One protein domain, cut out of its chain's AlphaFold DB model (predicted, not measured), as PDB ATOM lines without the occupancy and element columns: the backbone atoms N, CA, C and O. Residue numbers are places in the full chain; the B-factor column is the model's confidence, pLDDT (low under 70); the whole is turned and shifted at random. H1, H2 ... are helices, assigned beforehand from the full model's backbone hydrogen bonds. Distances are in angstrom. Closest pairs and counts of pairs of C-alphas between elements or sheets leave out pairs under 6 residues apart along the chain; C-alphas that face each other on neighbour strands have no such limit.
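This is residues 109 to 189 of the 394 residues of an uncharacterized protein of Aspergillus terreus (strain NIH 2624 / FGSC A1156) (UniProt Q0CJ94). A loose, elongated string of helices: H1 lies at one end, H2 and H4 are loosely side by side in the middle, and a loop whose residues 143 to 154 stick out makes the other end, next to the small H3. The stretch after H4, residues 170 to 189, folds back toward H1, and on its way residues 182 to 183 pair with residues 123 to 124. The printed part has 81 residues with four named helices, H1, H2, H3 and H4 in that order, and no named strand; the class is all helix, with under half of the residues, 34 of 81, in named elements. The radius of gyration of the C-alphas is 16.0 A, and the spans are 51 by 31 by 18 A.

H1, residues 109 to 119, touches no helix. A short link of 6 residues joins it to H2, residues 126 to 135. H2 is close to but not clearly touching H4, residues 161 to 169; their closest C-alphas, those of Ile 133 and Ile 167, are 7.4 A apart. H2 and H4 run opposite ways at a shallow tilt of 19 degrees. H3, residues 155 to 158, is apart from H1, H2 and H4. Residues 123 to 124 and 182 to 183 form a short parallel pairing. Each O i to N i+4 pair in H1, H2 and H4 is within hydrogen-bond range; H3 is too short for such a pair.

H1 begins at C-alpha 109, (23.969, -48.091, 2.152), and is 15.4 A long from first to last C-alpha. H2 measures 14.1 A, H3 5.1 A and H4 11.5 A. H4 ends at C-alpha 169, (-2.669, -49.721, 9.526).

The C-alphas of Gln 111 and Glu 152, the two farthest apart, are 51.0 A apart. The printed part has no cut. The link from H2 to H3 is long, with 19 residues, and that from H3 to H4 is tight. Mean pLDDT of the printed part is 76.5; residues 121, 135 to 138 and 189 are under 70.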
ATOM      1  N   HIS A 109      24.892 -48.832   1.285       74.31
ATOM      2  CA  HIS A 109      23.969 -48.091   2.152       74.31
ATOM      3  C   HIS A 109      23.395 -46.855   1.453       74.31
ATOM      4  O   HIS A 109      22.191 -46.612   1.524       74.31
ATOM      5  N   GLU A 110      24.236 -46.087   0.761       76.06
ATOM      6  CA  GLU A 110      23.821 -44.867   0.071       76.06
ATOM      7  C   GLU A 110      22.912 -45.171  -1.127       76.06
ATOM      8  O   GLU A 110      21.882 -44.523  -1.296       76.06
ATOM      9  N   GLN A 111      23.221 -46.208  -1.911       80.25
ATOM     10  CA  GLN A 111      22.363 -46.666  -3.008       80.25
ATOM     11  C   GLN A 111      20.996 -47.141  -2.504       80.25
ATOM     12  O   GLN A 111      19.969 -46.757  -3.063       80.25
ATOM     13  N   ALA A 112      20.962 -47.919  -1.416       74.06
ATOM     14  CA  ALA A 112      19.710 -48.344  -0.794       74.06
ATOM     15  C   ALA A 112      18.900 -47.150  -0.259       74.06
ATOM     16  O   ALA A 112      17.676 -47.124  -0.391       74.06
ATOM     17  N   ARG A 113      19.574 -46.134   0.295       73.62
ATOM     18  CA  ARG A 113      18.951 -44.895   0.778       73.62
ATOM     19  C   ARG A 113      18.323 -44.090  -0.361       73.62
ATOM     20  O   ARG A 113      17.190 -43.636  -0.220       73.62
ATOM     21  N   VAL A 114      19.028 -43.938  -1.484       79.25
ATOM     22  CA  VAL A 114      18.526 -43.226  -2.672       79.25
ATOM     23  C   VAL A 114      17.332 -43.961  -3.283       79.25
ATOM     24  O   VAL A 114      16.277 -43.355  -3.453       79.25
ATOM     25  N   ALA A 115      17.439 -45.275  -3.505       79.19
ATOM     26  CA  ALA A 115      16.335 -46.082  -4.030       79.19
ATOM     27  C   ALA A 115      15.088 -46.031  -3.123       79.19
ATOM     28  O   ALA A 115      13.950 -45.987  -3.599       79.19
ATOM     29  N   HIS A 116      15.289 -45.989  -1.801       75.88
ATOM     30  CA  HIS A 116      14.202 -45.835  -0.840       75.88
ATOM     31  C   HIS A 116      13.503 -44.469  -0.954       75.88
ATOM     32  O   HIS A 116      12.273 -44.419  -0.965       75.88
ATOM     33  N   GLN A 117      14.266 -43.376  -1.089       72.44
ATOM     34  CA  GLN A 117      13.723 -42.020  -1.266       72.44
ATOM     35  C   GLN A 117      12.944 -41.858  -2.578       72.44
ATOM     36  O   GLN A 117      11.957 -41.128  -2.615       72.44
ATOM     37  N   GLU A 118      13.354 -42.551  -3.640       78.19
ATOM     38  CA  GLU A 118      12.645 -42.547  -4.925       78.19
ATOM     39  C   GLU A 118      11.323 -43.330  -4.875       78.19
ATOM     40  O   GLU A 118      10.361 -42.967  -5.549       78.19
ATOM     41  N   THR A 119      11.254 -44.386  -4.057       76.69
ATOM     42  CA  THR A 119      10.073 -45.263  -3.954       76.69
ATOM     43  C   THR A 119       9.012 -44.713  -2.994       76.69
ATOM     44  O   THR A 119       7.816 -44.925  -3.200       76.69
ATOM     45  N   HIS A 120       9.425 -43.988  -1.951       73.31
ATOM     46  CA  HIS A 120       8.527 -43.440  -0.935       73.31
ATOM     47  C   HIS A 120       8.773 -41.940  -0.745       73.31
ATOM     48  O   HIS A 120       9.735 -41.533  -0.100       73.31
ATOM     49  N   SER A 121       7.868 -41.105  -1.259       67.12
ATOM     50  CA  SER A 121       7.957 -39.642  -1.129       67.12
ATOM     51  C   SER A 121       7.525 -39.116   0.245       67.12
ATOM     52  O   SER A 121       7.851 -37.985   0.597       67.12
ATOM     53  N   VAL A 122       6.775 -39.914   1.013       72.25
ATOM     54  CA  VAL A 122       6.303 -39.584   2.366       72.25
ATOM     55  C   VAL A 122       6.607 -40.764   3.287       72.25
ATOM     56  O   VAL A 122       5.949 -41.804   3.222       72.25
ATOM     57  N   TYR A 123       7.622 -40.606   4.134       78.94
ATOM     58  CA  TYR A 123       8.012 -41.585   5.143       78.94
ATOM     59  C   TYR A 123       8.344 -40.890   6.466       78.94
ATOM     60  O   TYR A 123       8.733 -39.724   6.483       78.94
ATOM     61  N   THR A 124       8.201 -41.611   7.573       82.75
ATOM     62  CA  THR A 124       8.599 -41.156   8.914       82.75
ATOM     63  C   THR A 124       9.275 -42.303   9.661       82.75
ATOM     64  O   THR A 124       9.085 -43.474   9.311       82.75
ATOM     65  N   GLY A 125      10.093 -41.977  10.658       82.75
ATOM     66  CA  GLY A 125      10.626 -42.973  11.581       82.75
ATOM     67  C   GLY A 125       9.530 -43.518  12.498       82.75
ATOM     68  O   GLY A 125       8.560 -42.830  12.815       82.75
ATOM     69  N   LEU A 126       9.682 -44.756  12.954       82.75
ATOM     70  CA  LEU A 126       8.850 -45.356  13.990       82.75
ATOM     71  C   LEU A 126       8.852 -44.513  15.267       82.75
ATOM     72  O   LEU A 126       7.799 -44.380  15.886       82.75
ATOM     73  N   GLY A 127       9.994 -43.939  15.658       79.50
ATOM     74  CA  GLY A 127      10.080 -43.103  16.859       79.50
ATOM     75  C   GLY A 127       9.185 -41.869  16.758       79.50
ATOM     76  O   GLY A 127       8.335 -41.643  17.614       79.50
ATOM     77  N   GLU A 128       9.312 -41.127  15.659       82.38
ATOM     78  CA  GLU A 128       8.515 -39.925  15.403       82.38
ATOM     79  C   GLU A 128       7.018 -40.249  15.249       82.38
ATOM     80  O   GLU A 128       6.167 -39.544  15.791       82.38
ATOM     81  N   TYR A 129       6.680 -41.355  14.580       82.12
ATOM     82  CA  TYR A 129       5.301 -41.828  14.463       82.12
ATOM     83  C   TYR A 129       4.675 -42.178  15.820       82.12
ATOM     84  O   TYR A 129       3.534 -41.804  16.101       82.12
ATOM     85  N   VAL A 130       5.419 -42.876  16.684       79.56
ATOM     86  CA  VAL A 130       4.964 -43.227  18.035       79.56
ATOM     87  C   VAL A 130       4.815 -41.976  18.902       79.56
ATOM     88  O   VAL A 130       3.812 -41.854  19.604       79.56
ATOM     89  N   ASP A 131       5.731 -41.010  18.804       79.12
ATOM     90  CA  ASP A 131       5.615 -39.727  19.506       79.12
ATOM     91  C   ASP A 131       4.362 -38.957  19.069       79.12
ATOM     92  O   ASP A 131       3.601 -38.485  19.915       79.12
ATOM     93  N   GLN A 132       4.069 -38.901  17.766       77.19
ATOM     94  CA  GLN A 132       2.833 -38.299  17.248       77.19
ATOM     95  C   GLN A 132       1.575 -39.004  17.781       77.19
ATOM     96  O   GLN A 132       0.578 -38.354  18.113       77.19
ATOM     97  N   ILE A 133       1.609 -40.334  17.906       75.94
ATOM     98  CA  ILE A 133       0.505 -41.115  18.477       75.94
ATOM     99  C   ILE A 133       0.326 -40.825  19.970       75.94
ATOM    100  O   ILE A 133      -0.816 -40.688  20.419       75.94
ATOM    101  N   ASN A 134       1.428 -40.721  20.713       72.25
ATOM    102  CA  ASN A 134       1.440 -40.496  22.156       72.25
ATOM    103  C   ASN A 134       1.027 -39.065  22.527       72.25
ATOM    104  O   ASN A 134       0.272 -38.884  23.481       72.25
ATOM    105  N   ILE A 135       1.441 -38.054  21.751       69.81
ATOM    106  CA  ILE A 135       1.027 -36.648  21.937       69.81
ATOM    107  C   ILE A 135      -0.495 -36.500  21.825       69.81
ATOM    108  O   ILE A 135      -1.095 -35.698  22.538       69.81
ATOM    109  N   ALA A 136      -1.134 -37.295  20.966       67.19
ATOM    110  CA  ALA A 136      -2.584 -37.290  20.812       67.19
ATOM    111  C   ALA A 136      -3.342 -37.906  22.013       67.19
ATOM    112  O   ALA A 136      -4.559 -37.795  22.057       67.19
ATOM    113  N   GLY A 137      -2.658 -38.529  22.987       63.91
ATOM    114  CA  GLY A 137      -3.213 -38.860  24.312       63.91
ATOM    115  C   GLY A 137      -4.174 -40.055  24.402       63.91
ATOM    116  O   GLY A 137      -4.638 -40.376  25.493       63.91
ATOM    117  N   ASP A 138      -4.441 -40.745  23.292       67.62
ATOM    118  CA  ASP A 138      -5.556 -41.701  23.172       67.62
ATOM    119  C   ASP A 138      -5.136 -43.187  23.135       67.62
ATOM    120  O   ASP A 138      -5.904 -44.048  22.687       67.62
ATOM    121  N   PHE A 139      -3.911 -43.518  23.557       74.94
ATOM    122  CA  PHE A 139      -3.427 -44.903  23.613       74.94
ATOM    123  C   PHE A 139      -2.775 -45.211  24.971       74.94
ATOM    124  O   PHE A 139      -1.942 -44.431  25.427       74.94
ATOM    125  N   PRO A 140      -3.144 -46.316  25.644       74.81
ATOM    126  CA  PRO A 140      -2.644 -46.604  26.982       74.81
ATOM    127  C   PRO A 140      -1.164 -47.007  26.951       74.81
ATOM    128  O   PRO A 140      -0.799 -47.988  26.299       74.81
ATOM    129  N   ASP A 141      -0.329 -46.292  27.707       74.19
ATOM    130  CA  ASP A 141       1.058 -46.684  27.963       74.19
ATOM    131  C   ASP A 141       1.109 -47.799  29.015       74.19
ATOM    132  O   ASP A 141       0.976 -47.583  30.221       74.19
ATOM    133  N   VAL A 142       1.273 -49.029  28.533       75.12
ATOM    134  CA  VAL A 142       1.350 -50.223  29.380       75.12
ATOM    135  C   VAL A 142       2.750 -50.407  29.973       75.12
ATOM    136  O   VAL A 142       2.874 -50.998  31.041       75.12
ATOM    137  N   LEU A 143       3.797 -49.912  29.305       71.25
ATOM    138  CA  LEU A 143       5.189 -50.160  29.695       71.25
ATOM    139  C   LEU A 143       5.698 -49.138  30.717       71.25
ATOM    140  O   LEU A 143       6.509 -49.494  31.568       71.25
ATOM    141  N   GLY A 144       5.191 -47.903  30.682       71.06
ATOM    142  CA  GLY A 144       5.433 -46.893  31.717       71.06
ATOM    143  C   GLY A 144       4.601 -47.088  32.992       71.06
ATOM    144  O   GLY A 144       4.852 -46.427  34.001       71.06
ATOM    145  N   SER A 145       3.624 -48.003  32.986       74.94
ATOM    146  CA  SER A 145       2.804 -48.311  34.162       74.94
ATOM    147  C   SER A 145       3.585 -49.138  35.185       74.94
ATOM    148  O   SER A 145       4.052 -50.239  34.899       74.94
ATOM    149  N   ALA A 146       3.632 -48.670  36.435       78.56
ATOM    150  CA  ALA A 146       4.192 -49.427  37.561       78.56
ATOM    151  C   ALA A 146       3.332 -50.642  37.980       78.56
ATOM    152  O   ALA A 146       3.682 -51.362  38.916       78.56
ATOM    153  N   ILE A 147       2.180 -50.849  37.331       76.94
ATOM    154  CA  ILE A 147       1.185 -51.864  37.682       76.94
ATOM    155  C   ILE A 147       0.870 -52.705  36.445       76.94
ATOM    156  O   ILE A 147       0.535 -52.168  35.386       76.94
ATOM    157  N   ILE A 148       0.929 -54.033  36.602       78.25
ATOM    158  CA  ILE A 148       0.520 -54.994  35.570       78.25
ATOM    159  C   ILE A 148      -0.974 -54.803  35.283       78.25
ATOM    160  O   ILE A 148      -1.801 -54.875  36.193       78.25
ATOM    161  N   ALA A 149      -1.317 -54.575  34.015       76.62
ATOM    162  CA  ALA A 149      -2.697 -54.389  33.586       76.62
ATOM    163  C   ALA A 149      -3.562 -55.611  33.940       76.62
ATOM    164  O   ALA A 149      -3.255 -56.740  33.552       76.62
ATOM    165  N   ALA A 150      -4.657 -55.375  34.660       78.69
ATOM    166  CA  ALA A 150      -5.609 -56.409  35.039       78.69
ATOM    167  C   ALA A 150      -6.729 -56.524  33.990       78.69
ATOM    168  O   ALA A 150      -6.929 -55.633  33.157       78.69
ATOM    169  N   ARG A 151      -7.494 -57.622  34.011       73.12
ATOM    170  CA  ARG A 151      -8.586 -57.843  33.042       73.12
ATOM    171  C   ARG A 151      -9.679 -56.776  33.175       73.12
ATOM    172  O   ARG A 151     -10.312 -56.404  32.189       73.12
ATOM    173  N   GLU A 152      -9.850 -56.255  34.381       78.31
ATOM    174  CA  GLU A 152     -10.782 -55.199  34.765       78.31
ATOM    175  C   GLU A 152     -10.366 -53.824  34.222       78.31
ATOM    176  O   GLU A 152     -11.216 -52.953  34.053       78.31
ATOM    177  N   SER A 153      -9.082 -53.629  33.888       74.31
ATOM    178  CA  SER A 153      -8.566 -52.374  33.324       74.31
ATOM    179  C   SER A 153      -9.106 -52.097  31.918       74.31
ATOM    180  O   SER A 153      -9.081 -50.955  31.469       74.31
ATOM    181  N   ASN A 154      -9.603 -53.132  31.224       77.44
ATOM    182  CA  ASN A 154     -10.350 -53.040  29.966       77.44
ATOM    183  C   ASN A 154      -9.704 -52.119  28.905       77.44
ATOM    184  O   ASN A 154     -10.384 -51.422  28.152       77.44
ATOM    185  N   LEU A 155      -8.367 -52.143  28.837       76.44
ATOM    186  CA  LEU A 155      -7.543 -51.279  27.980       76.44
ATOM    187  C   LEU A 155      -7.951 -51.356  26.502       76.44
ATOM    188  O   LEU A 155      -7.900 -50.375  25.767       76.44
ATOM    189  N   ALA A 156      -8.432 -52.522  26.066       72.94
ATOM    190  CA  ALA A 156      -8.904 -52.727  24.705       72.94
ATOM    191  C   ALA A 156     -10.136 -51.875  24.351       72.94
ATOM    192  O   ALA A 156     -10.315 -51.567  23.176       72.94
ATOM    193  N   GLN A 157     -10.987 -51.506  25.312       77.31
ATOM    194  CA  GLN A 157     -12.154 -50.648  25.072       77.31
ATOM    195  C   GLN A 157     -11.844 -49.156  25.230       77.31
ATOM    196  O   GLN A 157     -12.629 -48.334  24.768       77.31
ATOM    197  N   GLN A 158     -10.695 -48.809  25.816       77.44
ATOM    198  CA  GLN A 158     -10.255 -47.418  25.970       77.44
ATOM    199  C   GLN A 158      -9.838 -46.780  24.635       77.44
ATOM    200  O   GLN A 158      -9.847 -45.562  24.510       77.44
ATOM    201  N   VAL A 159      -9.531 -47.596  23.619       80.88
ATOM    202  CA  VAL A 159      -9.131 -47.133  22.282       80.88
ATOM    203  C   VAL A 159     -10.230 -47.441  21.266       80.88
ATOM    204  O   VAL A 159     -10.643 -48.597  21.102       80.88
ATOM    205  N   THR A 160     -10.677 -46.421  20.533       83.81
ATOM    206  CA  THR A 160     -11.717 -46.569  19.505       83.81
ATOM    207  C   THR A 160     -11.251 -47.447  18.337       83.81
ATOM    208  O   THR A 160     -10.060 -47.577  18.049       83.81
ATOM    209  N   LYS A 161     -12.198 -48.062  17.614       83.25
ATOM    210  CA  LYS A 161     -11.892 -48.886  16.428       83.25
ATOM    211  C   LYS A 161     -11.143 -48.088  15.353       83.25
ATOM    212  O   LYS A 161     -10.180 -48.601  14.790       83.25
ATOM    213  N   ALA A 162     -11.574 -46.852  15.106       81.81
ATOM    214  CA  ALA A 162     -10.958 -45.960  14.129       81.81
ATOM    215  C   ALA A 162      -9.508 -45.626  14.516       81.81
ATOM    216  O   ALA A 162      -8.609 -45.724  13.688       81.81
ATOM    217  N   ARG A 163      -9.254 -45.364  15.805       80.81
ATOM    218  CA  ARG A 163      -7.902 -45.101  16.307       80.81
ATOM    219  C   ARG A 163      -6.980 -46.318  16.197       80.81
ATOM    220  O   ARG A 163      -5.824 -46.173  15.823       80.81
ATOM    221  N   LYS A 164      -7.487 -47.531  16.445       82.31
ATOM    222  CA  LYS A 164      -6.717 -48.770  16.217       82.31
ATOM    223  C   LYS A 164      -6.338 -48.949  14.747       82.31
ATOM    224  O   LYS A 164      -5.217 -49.351  14.467       82.31
ATOM    225  N   GLN A 165      -7.252 -48.655  13.822       81.00
ATOM    226  CA  GLN A 165      -6.964 -48.723  12.385       81.00
ATOM    227  C   GLN A 165      -5.922 -47.686  11.963       81.00
ATOM    228  O   GLN A 165      -5.018 -48.020  11.203       81.00
ATOM    229  N   GLN A 166      -5.985 -46.476  12.518       81.12
ATOM    230  CA  GLN A 166      -4.966 -45.459  12.283       81.12
ATOM    231  C   GLN A 166      -3.593 -45.909  12.786       81.12
ATOM    232  O   GLN A 166      -2.637 -45.868  12.030       81.12
ATOM    233  N   ILE A 167      -3.497 -46.417  14.017       79.56
ATOM    234  CA  ILE A 167      -2.211 -46.810  14.615       79.56
ATOM    235  C   ILE A 167      -1.604 -48.036  13.921       79.56
ATOM    236  O   ILE A 167      -0.432 -48.007  13.554       79.56
ATOM    237  N   TYR A 168      -2.383 -49.109  13.739       79.69
ATOM    238  CA  TYR A 168      -1.867 -50.383  13.222       79.69
ATOM    239  C   TYR A 168      -1.778 -50.444  11.699       79.69
ATOM    240  O   TYR A 168      -1.000 -51.236  11.175       79.69
ATOM    241  N   CYS A 169      -2.596 -49.667  10.987       81.00
ATOM    242  CA  CYS A 169      -2.669 -49.721   9.526       81.00
ATOM    243  C   CYS A 169      -2.284 -48.396   8.855       81.00
ATOM    244  O   CYS A 169      -2.247 -48.349   7.631       81.00
ATOM    245  N   GLY A 170      -2.023 -47.329   9.618       75.38
ATOM    246  CA  GLY A 170      -1.700 -46.002   9.086       75.38
ATOM    247  C   GLY A 170      -2.883 -45.286   8.420       75.38
ATOM    248  O   GLY A 170      -2.679 -44.265   7.773       75.38
ATOM    249  N   ILE A 171      -4.106 -45.820   8.538       80.50
ATOM    250  CA  ILE A 171      -5.293 -45.307   7.838       80.50
ATOM    251  C   ILE A 171      -5.974 -44.249   8.704       80.50
ATOM    252  O   ILE A 171      -6.575 -44.577   9.730       80.50
ATOM    253  N   ASP A 172      -5.919 -42.990   8.279       77.94
ATOM    254  CA  ASP A 172      -6.635 -41.916   8.960       77.94
ATOM    255  C   ASP A 172      -8.135 -41.958   8.597       77.94
ATOM    256  O   ASP A 172      -8.495 -41.823   7.424       77.94
ATOM    257  N   PRO A 173      -9.046 -42.125   9.574       71.44
ATOM    258  CA  PRO A 173     -10.487 -42.144   9.320       71.44
ATOM    259  C   PRO A 173     -11.028 -40.828   8.738       71.44
ATOM    260  O   PRO A 173     -12.088 -40.837   8.113       71.44
ATOM    261  N   HIS A 174     -10.331 -39.706   8.929       78.00
ATOM    262  CA  HIS A 174     -10.684 -38.413   8.343       78.00
ATOM    263  C   HIS A 174     -10.150 -38.241   6.916       78.00
ATOM    264  O   HIS A 174     -10.545 -37.292   6.237       78.00
ATOM    265  N   LYS A 175      -9.281 -39.151   6.457       77.62
ATOM    266  CA  LYS A 175      -8.640 -39.116   5.140       77.62
ATOM    267  C   LYS A 175      -8.442 -40.526   4.548       77.62
ATOM    268  O   LYS A 175      -7.311 -40.969   4.357       77.62
ATOM    269  N   PRO A 176      -9.531 -41.242   4.230       71.50
ATOM    270  CA  PRO A 176      -9.464 -42.638   3.794       71.50
ATOM    271  C   PRO A 176      -8.807 -42.845   2.417       71.50
ATOM    272  O   PRO A 176      -8.380 -43.958   2.126       71.50
ATOM    273  N   ASP A 177      -8.733 -41.796   1.590       75.69
ATOM    274  CA  ASP A 177      -8.152 -41.845   0.240       75.69
ATOM    275  C   ASP A 177      -6.650 -41.496   0.213       75.69
ATOM    276  O   ASP A 177      -5.998 -41.642  -0.823       75.69
ATOM    277  N   GLU A 178      -6.078 -41.032   1.332       78.12
ATOM    278  CA  GLU A 178      -4.634 -40.816   1.441       78.12
ATOM    279  C   GLU A 178      -3.923 -42.153   1.701       78.12
ATOM    280  O   GLU A 178      -4.361 -42.984   2.498       78.12
ATOM    281  N   SER A 179      -2.802 -42.373   1.010       73.25
ATOM    282  CA  SER A 179      -1.964 -43.545   1.269       73.25
ATOM    283  C   SER A 179      -1.356 -43.447   2.673       73.25
ATOM    284  O   SER A 179      -0.898 -42.366   3.049       73.25
ATOM    285  N   PRO A 180      -1.321 -44.550   3.442       75.62
ATOM    286  CA  PRO A 180      -0.766 -44.539   4.788       75.62
ATOM    287  C   PRO A 180       0.718 -44.157   4.762       75.62
ATOM    288  O   PRO A 180       1.464 -44.571   3.870       75.62
ATOM    289  N   THR A 181       1.149 -43.384   5.760       74.88
ATOM    290  CA  THR A 181       2.550 -42.981   5.913       74.88
ATOM    291  C   THR A 181       3.452 -44.209   6.004       74.88
ATOM    292  O   THR A 181       3.219 -45.107   6.816       74.88
ATOM    293  N   HIS A 182       4.512 -44.245   5.197       80.12
ATOM    294  CA  HIS A 182       5.459 -45.351   5.225       80.12
ATOM    295  C   HIS A 182       6.383 -45.249   6.449       80.12
ATOM    296  O   HIS A 182       7.122 -44.272   6.600       80.12
ATOM    297  N   LEU A 183       6.380 -46.271   7.308       80.75
ATOM    298  CA  LEU A 183       7.313 -46.364   8.432       80.75
ATOM    299  C   LEU A 183       8.673 -46.846   7.936       80.75
ATOM    300  O   LEU A 183       8.827 -47.977   7.475       80.75
ATOM    301  N   CYS A 184       9.669 -45.971   8.018       79.62
ATOM    302  CA  CYS A 184      11.017 -46.244   7.553       79.62
ATOM    303  C   CYS A 184      11.952 -46.515   8.734       79.62
ATOM    304  O   CYS A 184      12.371 -45.596   9.429       79.62
ATOM    305  N   VAL A 185      12.364 -47.775   8.896       75.31
ATOM    306  CA  VAL A 185      13.362 -48.178   9.907       75.31
ATOM    307  C   VAL A 185      14.701 -47.459   9.693       75.31
ATOM    308  O   VAL A 185      15.411 -47.164  10.649       75.31
ATOM    309  N   ALA A 186      15.042 -47.122   8.443       70.50
ATOM    310  CA  ALA A 186      16.249 -46.356   8.143       70.50
ATOM    311  C   ALA A 186      16.149 -44.881   8.578       70.50
ATOM    312  O   ALA A 186      17.177 -44.263   8.830       70.50
ATOM    313  N   ALA A 187      14.941 -44.319   8.706       74.31
ATOM    314  CA  ALA A 187      14.742 -42.977   9.253       74.31
ATOM    315  C   ALA A 187      14.955 -42.937  10.780       74.31
ATOM    316  O   ALA A 187      15.345 -41.900  11.307       74.31
ATOM    317  N   ASP A 188      14.784 -44.071  11.472       70.88
ATOM    318  CA  ASP A 188      15.165 -44.234  12.884       70.88
ATOM    319  C   ASP A 188      16.632 -44.626  13.075       70.88
ATOM    320  O   ASP A 188      17.087 -44.775  14.215       70.88
ATOM    321  N   HIS A 189      17.378 -44.837  11.984       67.44
ATOM    322  CA  HIS A 189      18.764 -45.263  12.070       67.44
ATOM    323  C   HIS A 189      19.596 -44.156  12.715       67.44
ATOM    324  O   HIS A 189      19.946 -43.147  12.102       67.44
TER     325      HIS A 189